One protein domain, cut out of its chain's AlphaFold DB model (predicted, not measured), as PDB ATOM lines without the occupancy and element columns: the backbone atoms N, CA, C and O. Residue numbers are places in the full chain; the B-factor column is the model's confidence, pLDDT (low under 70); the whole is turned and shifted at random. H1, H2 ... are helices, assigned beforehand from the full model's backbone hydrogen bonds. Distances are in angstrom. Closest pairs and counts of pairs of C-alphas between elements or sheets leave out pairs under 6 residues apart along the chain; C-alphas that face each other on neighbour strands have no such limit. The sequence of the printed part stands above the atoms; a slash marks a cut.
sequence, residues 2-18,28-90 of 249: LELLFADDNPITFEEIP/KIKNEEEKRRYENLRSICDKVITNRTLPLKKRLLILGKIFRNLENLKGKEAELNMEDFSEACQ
ATOM      1  N   LEU A   2      87.453  73.610  98.341       84.31
ATOM      2  CA  LEU A   2      88.528  73.323  97.372       84.31
ATOM      3  C   LEU A   2      89.694  72.533  97.987       84.31
ATOM      4  O   LEU A   2      90.311  71.728  97.306       84.31
ATOM      5  N   GLU A   3      89.936  72.685  99.288       85.44
ATOM      6  CA  GLU A   3      90.893  71.886 100.059       85.44
ATOM      7  C   GLU A   3      90.594  70.390  99.917       85.44
ATOM      8  O   GLU A   3      91.495  69.601  99.669       85.44
ATOM      9  N   LEU A   4      89.316  70.004 100.024       85.75
ATOM     10  CA  LEU A   4      88.880  68.614  99.848       85.75
ATOM     11  C   LEU A   4      89.008  68.171  98.391       85.75
ATOM     12  O   LEU A   4      89.353  67.025  98.129       85.75
ATOM     13  N   LEU A   5      88.752  69.084  97.452       87.25
ATOM     14  CA  LEU A   5      88.871  68.811  96.025       87.25
ATOM     15  C   LEU A   5      90.321  68.485  95.626       87.25
ATOM     16  O   LEU A   5      90.530  67.613  94.784       87.25
ATOM     17  N   PHE A   6      91.297  69.156  96.245       90.81
ATOM     18  CA  PHE A   6      92.732  68.990  95.983       90.81
ATOM     19  C   PHE A   6      93.437  68.004  96.924       90.81
ATOM     20  O   PHE A   6      94.601  67.692  96.705       90.81
ATOM     21  N   ALA A   7      92.765  67.517  97.972       89.12
ATOM     22  CA  ALA A   7      93.334  66.541  98.907       89.12
ATOM     23  C   ALA A   7      93.502  65.142  98.294       89.12
ATOM     24  O   ALA A   7      94.295  64.342  98.785       89.12
ATOM     25  N   ASP A   8      92.738  64.850  97.247       89.12
ATOM     26  CA  ASP A   8      92.848  63.638  96.448       89.12
ATOM     27  C   ASP A   8      93.233  64.044  95.026       89.12
ATOM     28  O   ASP A   8      92.772  65.076  94.545       89.12
ATOM     29  N   ASP A   9      94.019  63.234  94.329       91.88
ATOM     30  CA  ASP A   9      94.304  63.422  92.912       91.88
ATOM     31  C   ASP A   9      93.361  62.611  92.026       91.88
ATOM     32  O   ASP A   9      93.270  62.909  90.842       91.88
ATOM     33  N   ASN A  10      92.601  61.640  92.540       91.56
ATOM     34  CA  ASN A  10      91.683  60.837  91.726       91.56
ATOM     35  C   ASN A  10      90.659  61.705  90.967       91.56
ATOM     36  O   ASN A  10      90.279  62.778  91.456       91.56
ATOM     37  N   PRO A  11      90.214  61.280  89.767       88.94
ATOM     38  CA  PRO A  11      89.129  61.948  89.052       88.94
ATOM     39  C   PRO A  11      87.871  62.073  89.915       88.94
ATOM     40  O   PRO A  11      87.586  61.202  90.738       88.94
ATOM     41  N   ILE A  12      87.101  63.143  89.707       86.94
ATOM     42  CA  ILE A  12      85.785  63.269  90.342       86.94
ATOM     43  C   ILE A  12      84.898  62.152  89.787       86.94
ATOM     44  O   ILE A  12      84.751  62.005  88.574       86.94
ATOM     45  N   THR A  13      84.316  61.364  90.685       83.69
ATOM     46  CA  THR A  13      83.391  60.278  90.355       83.69
ATOM     47  C   THR A  13      82.065  60.493  91.071       83.69
ATOM     48  O   THR A  13      81.972  61.273  92.022       83.69
ATOM     49  N   PHE A  14      81.026  59.820  90.589       81.88
ATOM     50  CA  PHE A  14      79.692  59.874  91.166       81.88
ATOM     51  C   PHE A  14      79.263  58.479  91.588       81.88
ATOM     52  O   PHE A  14      79.452  57.515  90.848       81.88
ATOM     53  N   GLU A  15      78.652  58.398  92.763       82.19
ATOM     54  CA  GLU A  15      78.029  57.182  93.264       82.19
ATOM     55  C   GLU A  15      76.513  57.362  93.279       82.19
ATOM     56  O   GLU A  15      75.988  58.373  93.756       82.19
ATOM     57  N   GLU A  16      75.794  56.368  92.761       80.75
ATOM     58  CA  GLU A  16      74.342  56.321  92.881       80.75
ATOM     59  C   GLU A  16      73.965  55.823  94.274       80.75
ATOM     60  O   GLU A  16      74.165  54.657  94.620       80.75
ATOM     61  N   ILE A  17      73.394  56.716  95.080       83.19
ATOM     62  CA  ILE A  17      72.943  56.388  96.429       83.19
ATOM     63  C   ILE A  17      71.412  56.370  96.443       83.19
ATOM     64  O   ILE A  17      70.786  57.395  96.150       83.19
ATOM     65  N   PRO A  18      70.773  55.241  96.809       81.50
ATOM     66  CA  PRO A  18      69.329  55.204  96.958       81.50
ATOM     67  C   PRO A  18      68.911  56.122  98.111       81.50
ATOM     68  O   PRO A  18      69.332  55.952  99.256       81.50
ATOM     69  N   LYS A  28      61.466  69.025  85.634       55.38
ATOM     70  CA  LYS A  28      60.885  69.508  84.366       55.38
ATOM     71  C   LYS A  28      61.493  68.757  83.166       55.38
ATOM     72  O   LYS A  28      61.853  69.375  82.172       55.38
ATOM     73  N   ILE A  29      61.655  67.441  83.266       55.75
ATOM     74  CA  ILE A  29      62.028  66.591  82.139       55.75
ATOM     75  C   ILE A  29      60.763  66.451  81.302       55.75
ATOM     76  O   ILE A  29      59.780  65.875  81.770       55.75
ATOM     77  N   LYS A  30      60.743  67.034  80.099       61.97
ATOM     78  CA  LYS A  30      59.529  67.015  79.274       61.97
ATOM     79  C   LYS A  30      59.297  65.630  78.670       61.97
ATOM     80  O   LYS A  30      58.143  65.271  78.447       61.97
ATOM     81  N   ASN A  31      60.365  64.857  78.427       73.75
ATOM     82  CA  ASN A  31      60.312  63.466  77.971       73.75
ATOM     83  C   ASN A  31      61.622  62.684  78.265       73.75
ATOM     84  O   ASN A  31      62.668  63.262  78.553       73.75
ATOM     85  N   GLU A  32      61.570  61.351  78.166       78.44
ATOM     86  CA  GLU A  32      62.720  60.449  78.384       78.44
ATOM     87  C   GLU A  32      63.872  60.643  77.382       78.44
ATOM     88  O   GLU A  32      65.004  60.242  77.642       78.44
ATOM     89  N   GLU A  33      63.607  61.239  76.223       78.25
ATOM     90  CA  GLU A  33      64.615  61.482  75.189       78.25
ATOM     91  C   GLU A  33      65.529  62.657  75.558       78.25
ATOM     92  O   GLU A  33      66.749  62.522  75.501       78.25
ATOM     93  N   GLU A  34      64.956  63.766  76.032       76.25
ATOM     94  CA  GLU A  34      65.694  64.908  76.580       76.25
ATOM     95  C   GLU A  34      66.551  64.485  77.778       76.25
ATOM     96  O   GLU A  34      67.701  64.907  77.894       76.25
ATOM     97  N   LYS A  35      66.019  63.604  78.638       80.69
ATOM     98  CA  LYS A  35      66.769  63.034  79.764       80.69
ATOM     99  C   LYS A  35      67.981  62.233  79.290       80.69
ATOM    100  O   LYS A  35      69.093  62.517  79.723       80.69
ATOM    101  N   ARG A  36      67.788  61.282  78.369       81.38
ATOM    102  CA  ARG A  36      68.895  60.489  77.806       81.38
ATOM    103  C   ARG A  36      69.930  61.370  77.120       81.38
ATOM    104  O   ARG A  36      71.123  61.166  77.304       81.38
ATOM    105  N   ARG A  37      69.491  62.381  76.367       80.19
ATOM    106  CA  ARG A  37      70.388  63.357  75.736       80.19
ATOM    107  C   ARG A  37      71.235  64.091  76.776       80.19
ATOM    108  O   ARG A  37      72.440  64.233  76.580       80.19
ATOM    109  N   TYR A  38      70.615  64.549  77.862       83.38
ATOM    110  CA  TYR A  38      71.310  65.220  78.958       83.38
ATOM    111  C   TYR A  38      72.363  64.311  79.605       83.38
ATOM    112  O   TYR A  38      73.526  64.699  79.728       83.38
ATOM    113  N   GLU A  39      71.972  63.088  79.967       84.69
ATOM    114  CA  GLU A  39      72.850  62.095  80.596       84.69
ATOM    115  C   GLU A  39      74.022  61.714  79.679       84.69
ATOM    116  O   GLU A  39      75.175  61.714  80.117       84.69
ATOM    117  N   ASN A  40      73.757  61.482  78.390       85.06
ATOM    118  CA  ASN A  40      74.781  61.140  77.405       85.06
ATOM    119  C   ASN A  40      75.792  62.277  77.216       85.06
ATOM    120  O   ASN A  40      76.999  62.040  77.275       85.06
ATOM    121  N   LEU A  41      75.327  63.519  77.029       87.06
ATOM    122  CA  LEU A  41      76.226  64.657  76.814       87.06
ATOM    123  C   LEU A  41      77.069  64.973  78.049       87.06
ATOM    124  O   LEU A  41      78.260  65.249  77.904       87.06
ATOM    125  N   ARG A  42      76.505  64.862  79.257       88.62
ATOM    126  CA  ARG A  42      77.296  64.993  80.488       88.62
ATOM    127  C   ARG A  42      78.327  63.881  80.630       88.62
ATOM    128  O   ARG A  42      79.481  64.182  80.896       88.62
ATOM    129  N   SER A  43      77.950  62.633  80.352       87.81
ATOM    130  CA  SER A  43      78.881  61.496  80.364       87.81
ATOM    131  C   SER A  43      80.049  61.695  79.392       87.81
ATOM    132  O   SER A  43      81.196  61.405  79.732       87.81
ATOM    133  N   ILE A  44      79.789  62.234  78.197       88.50
ATOM    134  CA  ILE A  44      80.836  62.592  77.226       88.50
ATOM    135  C   ILE A  44      81.740  63.691  77.793       88.50
ATOM    136  O   ILE A  44      82.963  63.549  77.765       88.50
ATOM    137  N   CYS A  45      81.150  64.761  78.335       91.81
ATOM    138  CA  CYS A  45      81.898  65.869  78.922       91.81
ATOM    139  C   CYS A  45      82.820  65.403  80.052       91.81
ATOM    140  O   CYS A  45      84.007  65.727  80.038       91.81
ATOM    141  N   ASP A  46      82.283  64.603  80.975       91.88
ATOM    142  CA  ASP A  46      83.009  64.029  82.104       91.88
ATOM    143  C   ASP A  46      84.181  63.176  81.609       91.88
ATOM    144  O   ASP A  46      85.324  63.412  81.985       91.88
ATOM    145  N   LYS A  47      83.936  62.243  80.681       90.00
ATOM    146  CA  LYS A  47      84.984  61.350  80.161       90.00
ATOM    147  C   LYS A  47      86.113  62.100  79.462       90.00
ATOM    148  O   LYS A  47      87.272  61.726  79.620       90.00
ATOM    149  N   VAL A  48      85.791  63.127  78.676       91.75
ATOM    150  CA  VAL A  48      86.802  63.926  77.971       91.75
ATOM    151  C   VAL A  48      87.580  64.787  78.957       91.75
ATOM    152  O   VAL A  48      88.812  64.777  78.924       91.75
ATOM    153  N   ILE A  49      86.891  65.506  79.853       94.00
ATOM    154  CA  ILE A  49      87.566  66.408  80.786       94.00
ATOM    155  C   ILE A  49      88.406  65.639  81.799       94.00
ATOM    156  O   ILE A  49      89.430  66.163  82.195       94.00
ATOM    157  N   THR A  50      88.081  64.393  82.154       93.31
ATOM    158  CA  THR A  50      88.909  63.569  83.054       93.31
ATOM    159  C   THR A  50      89.930  62.686  82.324       93.31
ATOM    160  O   THR A  50      90.613  61.883  82.963       93.31
ATOM    161  N   ASN A  51      90.061  62.783  80.992       91.25
ATOM    162  CA  ASN A  51      91.013  61.971  80.229       91.25
ATOM    163  C   ASN A  51      92.457  62.492  80.346       91.25
ATOM    164  O   ASN A  51      92.991  63.137  79.443       91.25
ATOM    165  N   ARG A  52      93.111  62.169  81.459       92.25
ATOM    166  CA  ARG A  52      94.466  62.638  81.798       92.25
ATOM    167  C   ARG A  52      95.595  62.076  80.935       92.25
ATOM    168  O   ARG A  52      96.751  62.407  81.170       92.25
ATOM    169  N   THR A  53      95.301  61.240  79.939       90.56
ATOM    170  CA  THR A  53      96.310  60.861  78.933       90.56
ATOM    171  C   THR A  53      96.613  62.009  77.965       90.56
ATOM    172  O   THR A  53      97.581  61.931  77.209       90.56
ATOM    173  N   LEU A  54      95.803  63.076  77.992       90.38
ATOM    174  CA  LEU A  54      95.933  64.268  77.165       90.38
ATOM    175  C   LEU A  54      96.042  65.535  78.035       90.38
ATOM    176  O   LEU A  54      95.338  65.632  79.043       90.38
ATOM    177  N   PRO A  55      96.818  66.551  77.605       92.19
ATOM    178  CA  PRO A  55      96.856  67.850  78.276       92.19
ATOM    179  C   PRO A  55      95.471  68.500  78.376       92.19
ATOM    180  O   PRO A  55      94.654  68.383  77.457       92.19
ATOM    181  N   LEU A  56      95.211  69.240  79.456       94.25
ATOM    182  CA  LEU A  56      93.909  69.869  79.728       94.25
ATOM    183  C   LEU A  56      93.399  70.746  78.577       94.25
ATOM    184  O   LEU A  56      92.247  70.608  78.167       94.25
ATOM    185  N   LYS A  57      94.259  71.590  77.999       93.12
ATOM    186  CA  LYS A  57      93.909  72.417  76.831       93.12
ATOM    187  C   LYS A  57      93.417  71.562  75.657       93.12
ATOM    188  O   LYS A  57      92.374  71.842  75.072       93.12
ATOM    189  N   LYS A  58      94.100  70.445  75.372       91.12
ATOM    190  CA  LYS A  58      93.707  69.499  74.314       91.12
ATOM    191  C   LYS A  58      92.347  68.866  74.616       91.12
ATOM    192  O   LYS A  58      91.525  68.761  73.711       91.12
ATOM    193  N   ARG A  59      92.073  68.505  75.875       93.00
ATOM    194  CA  ARG A  59      90.758  67.990  76.305       93.00
ATOM    195  C   ARG A  59      89.635  69.004  76.083       93.00
ATOM    196  O   ARG A  59      88.596  68.636  75.542       93.00
ATOM    197  N   LEU A  60      89.853  70.277  76.426       94.50
ATOM    198  CA  LEU A  60      88.887  71.348  76.152       94.50
ATOM    199  C   LEU A  60      88.608  71.468  74.647       94.50
ATOM    200  O   LEU A  60      87.455  71.448  74.228       94.50
ATOM    201  N   LEU A  61      89.646  71.497  73.810       92.19
ATOM    202  CA  LEU A  61      89.476  71.580  72.354       92.19
ATOM    203  C   LEU A  61      88.755  70.360  71.757       92.19
ATOM    204  O   LEU A  61      87.980  70.504  70.809       92.19
ATOM    205  N   ILE A  62      88.968  69.166  72.318       90.94
ATOM    206  CA  ILE A  62      88.217  67.960  71.944       90.94
ATOM    207  C   ILE A  62      86.723  68.145  72.235       90.94
ATOM    208  O   ILE A  62      85.916  67.843  71.355       90.94
ATOM    209  N   LEU A  63      86.342  68.698  73.396       92.19
ATOM    210  CA  LEU A  63      84.933  69.006  73.696       92.19
ATOM    211  C   LEU A  63      84.321  69.917  72.631       92.19
ATOM    212  O   LEU A  63      83.257  69.606  72.100       92.19
ATOM    213  N   GLY A  64      85.022  70.991  72.256       91.88
ATOM    214  CA  GLY A  64      84.568  71.890  71.197       91.88
ATOM    215  C   GLY A  64      84.311  71.154  69.883       91.88
ATOM    216  O   GLY A  64      83.245  71.288  69.282       91.88
ATOM    217  N   LYS A  65      85.256  70.310  69.443       88.50
ATOM    218  CA  LYS A  65      85.111  69.512  68.210       88.50
ATOM    219  C   LYS A  65      83.919  68.563  68.267       88.50
ATOM    220  O   LYS A  65      83.181  68.472  67.285       88.50
ATOM    221  N   ILE A  66      83.730  67.891  69.401       88.06
ATOM    222  CA  ILE A  66      82.577  67.022  69.644       88.06
ATOM    223  C   ILE A  66      81.283  67.828  69.504       88.06
ATOM    224  O   ILE A  66      80.393  67.424  68.760       88.06
ATOM    225  N   PHE A  67      81.201  69.002  70.128       89.69
ATOM    226  CA  PHE A  67      80.018  69.864  70.079       89.69
ATOM    227  C   PHE A  67      79.695  70.366  68.670       89.69
ATOM    228  O   PHE A  67      78.544  70.272  68.249       89.69
ATOM    229  N   ARG A  68      80.694  70.783  67.882       87.88
ATOM    230  CA  ARG A  68      80.470  71.118  66.461       87.88
ATOM    231  C   ARG A  68      79.927  69.927  65.679       87.88
ATOM    232  O   ARG A  68      79.032  70.088  64.853       87.88
ATOM    233  N   ASN A  69      80.492  68.741  65.892       84.50
ATOM    234  CA  ASN A  69      80.041  67.547  65.184       84.50
ATOM    235  C   ASN A  69      78.593  67.204  65.565       84.50
ATOM    236  O   ASN A  69      77.796  66.902  64.684       84.50
ATOM    237  N   LEU A  70      78.235  67.331  66.845       83.12
ATOM    238  CA  LEU A  70      76.873  67.128  67.344       83.12
ATOM    239  C   LEU A  70      75.866  68.101  66.726       83.12
ATOM    240  O   LEU A  70      74.816  67.672  66.251       83.12
ATOM    241  N   GLU A  71      76.191  69.392  66.669       82.69
ATOM    242  CA  GLU A  71      75.312  70.396  66.059       82.69
ATOM    243  C   GLU A  71      75.070  70.130  64.567       82.69
ATOM    244  O   GLU A  71      73.950  70.288  64.072       82.69
ATOM    245  N   ASN A  72      76.087  69.635  63.855       79.56
ATOM    246  CA  ASN A  72      75.956  69.240  62.451       79.56
ATOM    247  C   ASN A  72      75.022  68.031  62.248       79.56
ATOM    248  O   ASN A  72      74.454  67.877  61.164       79.56
ATOM    249  N   LEU A  73      74.831  67.192  63.273       75.44
ATOM    250  CA  LEU A  73      74.002  65.982  63.219       75.44
ATOM    251  C   LEU A  73      72.503  66.233  63.484       75.44
ATOM    252  O   LEU A  73      71.714  65.294  63.369       75.44
ATOM    253  N   LYS A  74      72.087  67.479  63.769       66.62
ATOM    254  CA  LYS A  74      70.679  67.935  63.855       66.62
ATOM    255  C   LYS A  74      69.730  66.995  64.628       66.62
ATOM    256  O   LYS A  74      68.729  66.546  64.070       66.62
ATOM    257  N   GLY A  75      69.990  66.727  65.908       60.81
ATOM    258  CA  GLY A  75      69.007  66.040  66.764       60.81
ATOM    259  C   GLY A  75      69.208  64.532  66.951       60.81
ATOM    260  O   GLY A  75      68.344  63.882  67.530       60.81
ATOM    261  N   LYS A  76      70.314  63.952  66.463       62.84
ATOM    262  CA  LYS A  76      70.677  62.540  66.707       62.84
ATOM    263  C   LYS A  76      71.645  62.355  67.882       62.84
ATOM    264  O   LYS A  76      72.332  61.342  67.969       62.84
ATOM    265  N   GLU A  77      71.724  63.326  68.793       63.00
ATOM    266  CA  GLU A  77      72.704  63.311  69.888       63.00
ATOM    267  C   GLU A  77      72.451  62.181  70.897       63.00
ATOM    268  O   GLU A  77      73.371  61.733  71.575       63.00
ATOM    269  N   ALA A  78      71.208  61.697  70.981       57.16
ATOM    270  CA  ALA A  78      70.811  60.615  71.878       57.16
ATOM    271  C   ALA A  78      71.351  59.228  71.468       57.16
ATOM    272  O   ALA A  78      71.296  58.308  72.281       57.16
ATOM    273  N   GLU A  79      71.868  59.075  70.243       61.03
ATOM    274  CA  GLU A  79      72.357  57.798  69.697       61.03
ATOM    275  C   GLU A  79      73.892  57.675  69.701       61.03
ATOM    276  O   GLU A  79      74.416  56.646  69.279       61.03
ATOM    277  N   LEU A  80      74.617  58.700  70.162       63.69
ATOM    278  CA  LEU A  80      76.077  58.766  70.045       63.69
ATOM    279  C   LEU A  80      76.794  58.186  71.266       63.69
ATOM    280  O   LEU A  80      76.445  58.469  72.414       63.69
ATOM    281  N   ASN A  81      77.856  57.430  70.999       64.25
ATOM    282  CA  ASN A  81      78.753  56.837  71.981       64.25
ATOM    283  C   ASN A  81      80.140  57.491  71.925       64.25
ATOM    284  O   ASN A  81      80.546  58.073  70.927       64.25
ATOM    285  N   MET A  82      80.923  57.350  73.000       61.06
ATOM    286  CA  MET A  82      82.299  57.880  73.052       61.06
ATOM    287  C   MET A  82      83.209  57.368  71.928       61.06
ATOM    288  O   MET A  82      84.126  58.069  71.508       61.06
ATOM    289  N   GLU A  83      82.957  56.152  71.451       64.69
ATOM    290  CA  GLU A  83      83.699  55.515  70.360       64.69
ATOM    291  C   GLU A  83      83.564  56.297  69.043       64.69
ATOM    292  O   GLU A  83      84.537  56.390  68.287       64.69
ATOM    293  N   ASP A  84      82.425  56.970  68.839       62.38
ATOM    294  CA  ASP A  84      82.148  57.826  67.678       62.38
ATOM    295  C   ASP A  84      83.019  59.097  67.662       62.38
ATOM    296  O   ASP A  84      83.156  59.760  66.635       62.38
ATOM    297  N   PHE A  85      83.650  59.432  68.792       65.94
ATOM    298  CA  PHE A  85      84.513  60.606  68.944       65.94
ATOM    299  C   PHE A  85      85.998  60.250  69.052       65.94
ATOM    300  O   PHE A  85      86.831  61.128  69.297       65.94
ATOM    301  N   SER A  86      86.351  58.981  68.832       64.12
ATOM    302  CA  SER A  86      87.742  58.522  68.797       64.12
ATOM    303  C   SER A  86      88.577  59.305  67.776       64.12
ATOM    304  O   SER A  86      89.706  59.673  68.083       64.12
ATOM    305  N   GLU A  87      88.001  59.659  66.622       63.97
ATOM    306  CA  GLU A  87      88.645  60.478  65.586       63.97
ATOM    307  C   GLU A  87      88.939  61.910  66.065       63.97
ATOM    308  O   GLU A  87      90.015  62.442  65.805       63.97
ATOM    309  N   ALA A  88      88.040  62.519  66.851       63.03
ATOM    310  CA  ALA A  88      88.284  63.834  67.453       63.03
ATOM    311  C   ALA A  88      89.418  63.799  68.495       63.03
ATOM    312  O   ALA A  88      90.063  64.823  68.732       63.03
ATOM    313  N   CYS A  89      89.659  62.626  69.089       61.69
ATOM    314  CA  CYS A  89      90.718  62.373  70.063       61.69
ATOM    315  C   CYS A  89      92.057  61.961  69.422       61.69
ATOM    316  O   CYS A  89      93.056  61.873  70.140       61.69
ATOM    317  N   GLN A  90      92.101  61.706  68.106       64.56
ATOM    318  CA  GLN A  90      93.349  61.405  67.405       64.56
ATOM    319  C   GLN A  90      94.260  62.631  67.334       64.56
ATOM    320  O   GLN A  90      93.842  63.774  67.531       64.56
TER     321      GLN A  90
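This is residues 2 to 18 and 28 to 90 of the 249 residues of an uncharacterized protein of Acholeplasmataceae bacterium (UniProt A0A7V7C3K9). Two long helices, H2 and H3, make a helical hairpin that opens as a narrow V from the link between them, with the short helix H4 near both of them. The small helix H1 sticks out on its own, and residues 2 to 9 stand free of the rest. The printed part has 80 residues with four named helices, H1, H2, H3 and H4 in chain order, and no named strand; the class is all helix. The whole is loose, with a radius of gyration of the C-alphas of 14.7 A, and flat, spanning 41 by 38 by 19 A.

H2, residues 32 to 49, touches H3, residues 56 to 72, at a shallow tilt of 29 degrees, and the two run opposite ways as a hairpin. H2 touches H3 with residues 45 to 49 alone, and H3 touches H2 with residues 56 to 63 alone; the closest C-alphas of the two helices are those of Ile 49 and Arg 59, 5.7 A apart. H4, residues 82 to 85, is close to H2 but not clearly touching, the closest C-alphas being those of Ile 44 and Met 82 at 6.5 A. H4 is also close to H3 but not clearly touching, with the C-alphas of Ile 66 and Phe 85 closest at 6.7 A. H1, residues 2 to 7, is apart from H2, H3 and H4. Every O i to N i+4 pair is within hydrogen-bond range in H1, H2 and H3; H4 is too short for such a pair.

H2 is 25.7 A long from C-alpha 32 at (62.720, 60.449, 78.384) to C-alpha 49. H3 measures 24.9 A from first to last C-alpha. H1 begins at C-alpha 2, (88.528, 73.323, 97.372), and H4 ends at C-alpha 85, (84.513, 60.606, 68.944).

The two farthest C-alphas, of Ala 7 and Lys 74, are 41.8 A apart. Residues 19 to 27 are not printed, and C-alphas 18 and 28 are 20.8 A apart across this cut. The links H2 to H3 and H3 to H4 are short. The mean pLDDT of the printed part is 80.8, with residues 28 to 30 and 74 to 90 under 70.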